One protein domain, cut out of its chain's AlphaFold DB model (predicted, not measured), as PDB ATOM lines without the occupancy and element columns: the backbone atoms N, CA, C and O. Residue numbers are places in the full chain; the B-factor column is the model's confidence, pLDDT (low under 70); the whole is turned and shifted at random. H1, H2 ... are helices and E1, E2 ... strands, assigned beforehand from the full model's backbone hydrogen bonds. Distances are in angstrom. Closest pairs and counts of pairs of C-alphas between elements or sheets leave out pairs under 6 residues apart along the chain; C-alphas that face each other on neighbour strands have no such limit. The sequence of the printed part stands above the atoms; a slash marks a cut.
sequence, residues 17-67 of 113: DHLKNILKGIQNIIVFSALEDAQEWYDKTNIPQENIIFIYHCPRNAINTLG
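AT A GLANCE: This is residues 17 to 67 of the 113 residues of an uncharacterized protein of Enterobacter sp. EA-1 (UniProt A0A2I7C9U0). A small three-stranded parallel sheet, order E1, E2, E3, stands toward one end of an elongated body, with short helix H1 at the other end and H2 off the sheet, in the crossover from E1 to E2. The 51 printed residues run H1, E1, H2, E2, E3; the class is mixed, with 23 residues in named elements, under half. The whole is compact, radius of gyration of the C-alphas 10.2 A, spanning 27 by 16 by 15 A.

IN THESE COORDINATES: E1 is residues 29 to 32 and E2 52 to 55, each 9.6 A long; E3, 64 to 66, is 7.0 A, with C-alpha 66 at (-56.125, 112.222, -62.527). H2 is 39 to 44, 8.5 A; H1, 17 to 22, is 8.9 A, from C-alpha 17 at (-60.065, 138.172, -55.139).

HOW THE PARTS SIT: E2 is parallel to E1 at 25 degrees, N 31 and O 53 2.8 A apart, and to E3 at 25 degrees, N 66 and O 54 2.8 A apart, both within hydrogen-bond range. E1, H2, E2 form a strand-helix-strand unit, two parallel neighbour strands with a helix between, its crossover right-handed. Neither helix is on the sheet. H1 and H2 only just touch, with 3 pairs of C-alphas within 8 A, the closest Leu 19 and Lys 44 at 6.9 A, about perpendicular at 84 degrees. In H1 every O i to N i+4 pair is within range; in H2, 1 of 2.

THE WHOLE: The farthest C-alphas, Asp 17 and Gly 67, are 29.1 A apart. The printed part has no cut and no long link; residue 34 alone is under pLDDT 70.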
ATOM      1  N   ASP A  17     -61.014 137.460 -56.006       74.62
ATOM      2  CA  ASP A  17     -60.065 138.172 -55.139       74.62
ATOM      3  C   ASP A  17     -59.768 137.423 -53.835       74.62
ATOM      4  O   ASP A  17     -58.642 137.446 -53.338       74.62
ATOM      5  N   HIS A  18     -60.750 136.691 -53.304       78.50
ATOM      6  CA  HIS A  18     -60.541 135.840 -52.137       78.50
ATOM      7  C   HIS A  18     -59.646 134.648 -52.483       78.50
ATOM      8  O   HIS A  18     -58.708 134.343 -51.746       78.50
ATOM      9  N   LEU A  19     -59.887 134.030 -53.643       79.38
ATOM     10  CA  LEU A  19     -59.092 132.902 -54.117       79.38
ATOM     11  C   LEU A  19     -57.627 133.310 -54.341       79.38
ATOM     12  O   LEU A  19     -56.722 132.626 -53.874       79.38
ATOM     13  N   LYS A  20     -57.375 134.466 -54.968       79.69
ATOM     14  CA  LYS A  20     -56.014 134.992 -55.182       79.69
ATOM     15  C   LYS A  20     -55.232 135.183 -53.884       79.69
ATOM     16  O   LYS A  20     -54.046 134.871 -53.840       79.69
ATOM     17  N   ASN A  21     -55.888 135.681 -52.836       81.31
ATOM     18  CA  ASN A  21     -55.243 135.883 -51.541       81.31
ATOM     19  C   ASN A  21     -54.883 134.555 -50.869       81.31
ATOM     20  O   ASN A  21     -53.780 134.427 -50.346       81.31
ATOM     21  N   ILE A  22     -55.781 133.565 -50.920       82.81
ATOM     22  CA  ILE A  22     -55.528 132.228 -50.363       82.81
ATOM     23  C   ILE A  22     -54.389 131.525 -51.108       82.81
ATOM     24  O   ILE A  22     -53.553 130.871 -50.494       82.81
ATOM     25  N   LEU A  23     -54.346 131.675 -52.432       85.00
ATOM     26  CA  LEU A  23     -53.375 131.001 -53.291       85.00
ATOM     27  C   LEU A  23     -52.024 131.730 -53.380       85.00
ATOM     28  O   LEU A  23     -51.142 131.311 -54.130       85.00
ATOM     29  N   LYS A  24     -51.827 132.819 -52.629       85.38
ATOM     30  CA  LYS A  24     -50.584 133.593 -52.672       85.38
ATOM     31  C   LYS A  24     -49.397 132.733 -52.223       85.38
ATOM     32  O   LYS A  24     -49.357 132.254 -51.096       85.38
ATOM     33  N   GLY A  25     -48.408 132.577 -53.105       86.06
ATOM     34  CA  GLY A  25     -47.213 131.761 -52.852       86.06
ATOM     35  C   GLY A  25     -47.402 130.258 -53.089       86.06
ATOM     36  O   GLY A  25     -46.436 129.508 -52.972       86.06
ATOM     37  N   ILE A  26     -48.608 129.815 -53.461       88.81
ATOM     38  CA  ILE A  26     -48.867 128.441 -53.897       88.81
ATOM     39  C   ILE A  26     -48.456 128.316 -55.365       88.81
ATOM     40  O   ILE A  26     -48.759 129.191 -56.169       88.81
ATOM     41  N   GLN A  27     -47.745 127.241 -55.710       88.81
ATOM     42  CA  GLN A  27     -47.246 127.012 -57.075       88.81
ATOM     43  C   GLN A  27     -47.975 125.881 -57.803       88.81
ATOM     44  O   GLN A  27     -48.068 125.925 -59.022       88.81
ATOM     45  N   ASN A  28     -48.489 124.899 -57.054       90.31
ATOM     46  CA  ASN A  28     -49.206 123.734 -57.565       90.31
ATOM     47  C   ASN A  28     -50.492 123.548 -56.764       90.31
ATOM     48  O   ASN A  28     -50.479 123.706 -55.540       90.31
ATOM     49  N   ILE A  29     -51.585 123.203 -57.441       88.69
ATOM     50  CA  ILE A  29     -52.888 122.983 -56.811       88.69
ATOM     51  C   ILE A  29     -53.424 121.623 -57.234       88.69
ATOM     52  O   ILE A  29     -53.443 121.286 -58.414       88.69
ATOM     53  N   ILE A  30     -53.908 120.872 -56.251       88.38
ATOM     54  CA  ILE A  30     -54.711 119.674 -56.470       88.38
ATOM     55  C   ILE A  30     -56.161 120.054 -56.181       88.38
ATOM     56  O   ILE A  30     -56.492 120.462 -55.066       88.38
ATOM     57  N   VAL A  31     -57.015 119.952 -57.193       87.19
ATOM     58  CA  VAL A  31     -58.421 120.341 -57.121       87.19
ATOM     59  C   VAL A  31     -59.279 119.085 -57.065       87.19
ATOM     60  O   VAL A  31     -59.460 118.396 -58.067       87.19
ATOM     61  N   PHE A  32     -59.841 118.806 -55.890       81.50
ATOM     62  CA  PHE A  32     -60.898 117.811 -55.719       81.50
ATOM     63  C   PHE A  32     -62.246 118.523 -55.886       81.50
ATOM     64  O   PHE A  32     -62.725 119.163 -54.949       81.50
ATOM     65  N   SER A  33     -62.823 118.505 -57.089       70.06
ATOM     66  CA  SER A  33     -64.021 119.301 -57.391       70.06
ATOM     67  C   SER A  33     -64.914 118.660 -58.447       70.06
ATOM     68  O   SER A  33     -64.417 118.167 -59.450       70.06
ATOM     69  N   ALA A  34     -66.233 118.774 -58.275       64.12
ATOM     70  CA  ALA A  34     -67.251 118.387 -59.257       64.12
ATOM     71  C   ALA A  34     -67.619 119.563 -60.190       64.12
ATOM     72  O   ALA A  34     -68.788 119.902 -60.345       64.12
ATOM     73  N   LEU A  35     -66.626 120.268 -60.740       76.62
ATOM     74  CA  LEU A  35     -66.903 121.348 -61.701       76.62
ATOM     75  C   LEU A  35     -67.133 120.772 -63.084       76.62
ATOM     76  O   LEU A  35     -66.391 119.896 -63.483       76.62
ATOM     77  N   GLU A  36     -68.073 121.315 -63.848       78.75
ATOM     78  CA  GLU A  36     -68.277 120.878 -65.234       78.75
ATOM     79  C   GLU A  36     -67.159 121.347 -66.182       78.75
ATOM     80  O   GLU A  36     -66.913 120.716 -67.215       78.75
ATOM     81  N   ASP A  37     -66.498 122.462 -65.861       86.81
ATOM     82  CA  ASP A  37     -65.486 123.104 -66.701       86.81
ATOM     83  C   ASP A  37     -64.312 123.633 -65.861       86.81
ATOM     84  O   ASP A  37     -64.496 124.338 -64.864       86.81
ATOM     85  N   ALA A  38     -63.089 123.297 -66.271       90.12
ATOM     86  CA  ALA A  38     -61.858 123.732 -65.623       90.12
ATOM     87  C   ALA A  38     -61.599 125.232 -65.807       90.12
ATOM     88  O   ALA A  38     -60.908 125.836 -64.979       90.12
ATOM     89  N   GLN A  39     -62.191 125.849 -66.838       90.38
ATOM     90  CA  GLN A  39     -62.037 127.273 -67.128       90.38
ATOM     91  C   GLN A  39     -62.436 128.149 -65.935       90.38
ATOM     92  O   GLN A  39     -61.807 129.172 -65.667       90.38
ATOM     93  N   GLU A  40     -63.403 127.696 -65.133       86.94
ATOM     94  CA  GLU A  40     -63.795 128.386 -63.908       86.94
ATOM     95  C   GLU A  40     -62.642 128.587 -62.917       86.94
ATOM     96  O   GLU A  40     -62.609 129.604 -62.221       86.94
ATOM     97  N   TRP A  41     -61.711 127.636 -62.816       87.25
ATOM     98  CA  TRP A  41     -60.505 127.795 -62.001       87.25
ATOM     99  C   TRP A  41     -59.483 128.673 -62.699       87.25
ATOM    100  O   TRP A  41     -58.905 129.556 -62.064       87.25
ATOM    101  N   TYR A  42     -59.280 128.455 -63.994       89.69
ATOM    102  CA  TYR A  42     -58.304 129.206 -64.777       89.69
ATOM    103  C   TYR A  42     -58.580 130.713 -64.739       89.69
ATOM    104  O   TYR A  42     -57.658 131.495 -64.533       89.69
ATOM    105  N   ASP A  43     -59.845 131.128 -64.785       89.12
ATOM    106  CA  ASP A  43     -60.224 132.545 -64.721       89.12
ATOM    107  C   ASP A  43     -60.063 133.152 -63.315       89.12
ATOM    108  O   ASP A  43     -59.829 134.361 -63.138       89.12
ATOM    109  N   LYS A  44     -60.211 132.318 -62.279       85.88
ATOM    110  CA  LYS A  44     -60.216 132.747 -60.873       85.88
ATOM    111  C   LYS A  44     -58.824 132.734 -60.239       85.88
ATOM    112  O   LYS A  44     -58.633 133.417 -59.231       85.88
ATOM    113  N   THR A  45     -57.856 132.020 -60.812       86.12
ATOM    114  CA  THR A  45     -56.493 131.906 -60.268       86.12
ATOM    115  C   THR A  45     -55.459 132.580 -61.175       86.12
ATOM    116  O   THR A  45     -55.723 132.851 -62.338       86.12
ATOM    117  N   ASN A  46     -54.270 132.858 -60.636       87.69
ATOM    118  CA  ASN A  46     -53.101 133.248 -61.437       87.69
ATOM    119  C   ASN A  46     -52.090 132.089 -61.563       87.69
ATOM    120  O   ASN A  46     -50.930 132.317 -61.899       87.69
ATOM    121  N   ILE A  47     -52.495 130.870 -61.205       89.94
ATOM    122  CA  ILE A  47     -51.635 129.692 -61.285       89.94
ATOM    123  C   ILE A  47     -51.593 129.230 -62.746       89.94
ATOM    124  O   ILE A  47     -52.654 129.192 -63.376       89.94
ATOM    125  N   PRO A  48     -50.411 128.886 -63.293       93.19
ATOM    126  CA  PRO A  48     -50.320 128.285 -64.619       93.19
ATOM    127  C   PRO A  48     -51.236 127.062 -64.723       93.19
ATOM    128  O   PRO A  48     -51.316 126.268 -63.783       93.19
ATOM    129  N   GLN A  49     -51.956 126.924 -65.833       93.69
ATOM    130  CA  GLN A  49     -53.007 125.910 -65.980       93.69
ATOM    131  C   GLN A  49     -52.450 124.484 -65.845       93.69
ATOM    132  O   GLN A  49     -53.103 123.612 -65.274       93.69
ATOM    133  N   GLU A  50     -51.214 124.274 -66.296       93.56
ATOM    134  CA  GLU A  50     -50.440 123.041 -66.172       93.56
ATOM    135  C   GLU A  50     -50.094 122.673 -64.718       93.56
ATOM    136  O   GLU A  50     -49.880 121.505 -64.405       93.56
ATOM    137  N   ASN A  51     -50.108 123.633 -63.793       94.06
ATOM    138  CA  ASN A  51     -49.835 123.380 -62.378       94.06
ATOM    139  C   ASN A  51     -51.112 123.104 -61.565       94.06
ATOM    140  O   ASN A  51     -51.062 122.994 -60.334       94.06
ATOM    141  N   ILE A  52     -52.267 123.014 -62.230       91.81
ATOM    142  CA  ILE A  52     -53.554 122.687 -61.617       91.81
ATOM    143  C   ILE A  52     -53.948 121.278 -62.052       91.81
ATOM    144  O   ILE A  52     -54.249 121.038 -63.218       91.81
ATOM    145  N   ILE A  53     -53.964 120.352 -61.097       91.88
ATOM    146  CA  ILE A  53     -54.340 118.956 -61.326       91.88
ATOM    147  C   ILE A  53     -55.746 118.746 -60.778       91.88
ATOM    148  O   ILE A  53     -55.969 118.842 -59.568       91.88
ATOM    149  N   PHE A  54     -56.691 118.433 -61.658       90.19
ATOM    150  CA  PHE A  54     -58.039 118.046 -61.254       90.19
ATOM    151  C   PHE A  54     -58.061 116.561 -60.939       90.19
ATOM    152  O   PHE A  54     -57.637 115.738 -61.748       90.19
ATOM    153  N   ILE A  55     -58.538 116.214 -59.751       88.56
ATOM    154  CA  ILE A  55     -58.633 114.825 -59.321       88.56
ATOM    155  C   ILE A  55     -60.085 114.413 -59.152       88.56
ATOM    156  O   ILE A  55     -60.943 115.258 -58.886       88.56
ATOM    157  N   TYR A  56     -60.332 113.107 -59.260       81.94
ATOM    158  CA  TYR A  56     -61.643 112.462 -59.128       81.94
ATOM    159  C   TYR A  56     -62.600 112.764 -60.295       81.94
ATOM    160  O   TYR A  56     -63.092 111.856 -60.955       81.94
ATOM    161  N   HIS A  57     -62.817 114.033 -60.622       78.19
ATOM    162  CA  HIS A  57     -63.565 114.434 -61.806       78.19
ATOM    163  C   HIS A  57     -62.623 114.886 -62.930       78.19
ATOM    164  O   HIS A  57     -61.590 115.502 -62.669       78.19
ATOM    165  N   CYS A  58     -63.015 114.628 -64.181       84.62
ATOM    166  CA  CYS A  58     -62.367 115.172 -65.374       84.62
ATOM    167  C   CYS A  58     -63.253 116.282 -65.967       84.62
ATOM    168  O   CYS A  58     -64.108 115.961 -66.803       84.62
ATOM    169  N   PRO A  59     -63.102 117.547 -65.521       86.81
ATOM    170  CA  PRO A  59     -63.846 118.666 -66.083       86.81
ATOM    171  C   PRO A  59     -63.506 118.875 -67.556       86.81
ATOM    172  O   PRO A  59     -62.401 118.557 -68.009       86.81
ATOM    173  N   ARG A  60     -64.429 119.489 -68.300       86.69
ATOM    174  CA  ARG A  60     -64.125 119.966 -69.656       86.69
ATOM    175  C   ARG A  60     -62.967 120.963 -69.611       86.69
ATOM    176  O   ARG A  60     -62.797 121.673 -68.624       86.69
ATOM    177  N   ASN A  61     -62.177 121.001 -70.682       90.81
ATOM    178  CA  ASN A  61     -61.020 121.890 -70.852       90.81
ATOM    179  C   ASN A  61     -59.889 121.725 -69.820       90.81
ATOM    180  O   ASN A  61     -58.942 122.507 -69.833       90.81
ATOM    181  N   ALA A  62     -59.945 120.724 -68.936       91.44
ATOM    182  CA  ALA A  62     -58.861 120.458 -68.003       91.44
ATOM    183  C   ALA A  62     -57.610 119.978 -68.752       91.44
ATOM    184  O   ALA A  62     -57.672 119.005 -69.503       91.44
ATOM    185  N   ILE A  63     -56.472 120.633 -68.514       93.19
ATOM    186  CA  ILE A  63     -55.179 120.209 -69.072       93.19
ATOM    187  C   ILE A  63     -54.664 118.957 -68.356       93.19
ATOM    188  O   ILE A  63     -54.270 117.994 -69.007       93.19
ATOM    189  N   ASN A  64     -54.689 118.967 -67.021       91.75
ATOM    190  CA  ASN A  64     -54.171 117.884 -66.192       91.75
ATOM    191  C   ASN A  64     -55.279 117.302 -65.319       91.75
ATOM    192  O   ASN A  64     -55.829 117.980 -64.445       91.75
ATOM    193  N   THR A  65     -55.578 116.025 -65.539       90.56
ATOM    194  CA  THR A  65     -56.555 115.270 -64.759       90.56
ATOM    195  C   THR A  65     -55.952 113.971 -64.242       90.56
ATOM    196  O   THR A  65     -55.098 113.357 -64.880       90.56
ATOM    197  N   LEU A  66     -56.404 113.544 -63.067       88.50
ATOM    198  CA  LEU A  66     -56.125 112.222 -62.527       88.50
ATOM    199  C   LEU A  66     -57.425 111.638 -61.969       88.50
ATOM    200  O   LEU A  66     -57.947 112.083 -60.947       88.50
ATOM    201  N   GLY A  67     -57.955 110.638 -62.662       86.19
ATOM    202  CA  GLY A  67     -59.189 109.952 -62.292       86.19
ATOM    203  C   GLY A  67     -58.958 108.488 -61.941       86.19
ATOM    204  O   GLY A  67     -57.873 107.941 -62.133       86.19
TER     205      GLY A  67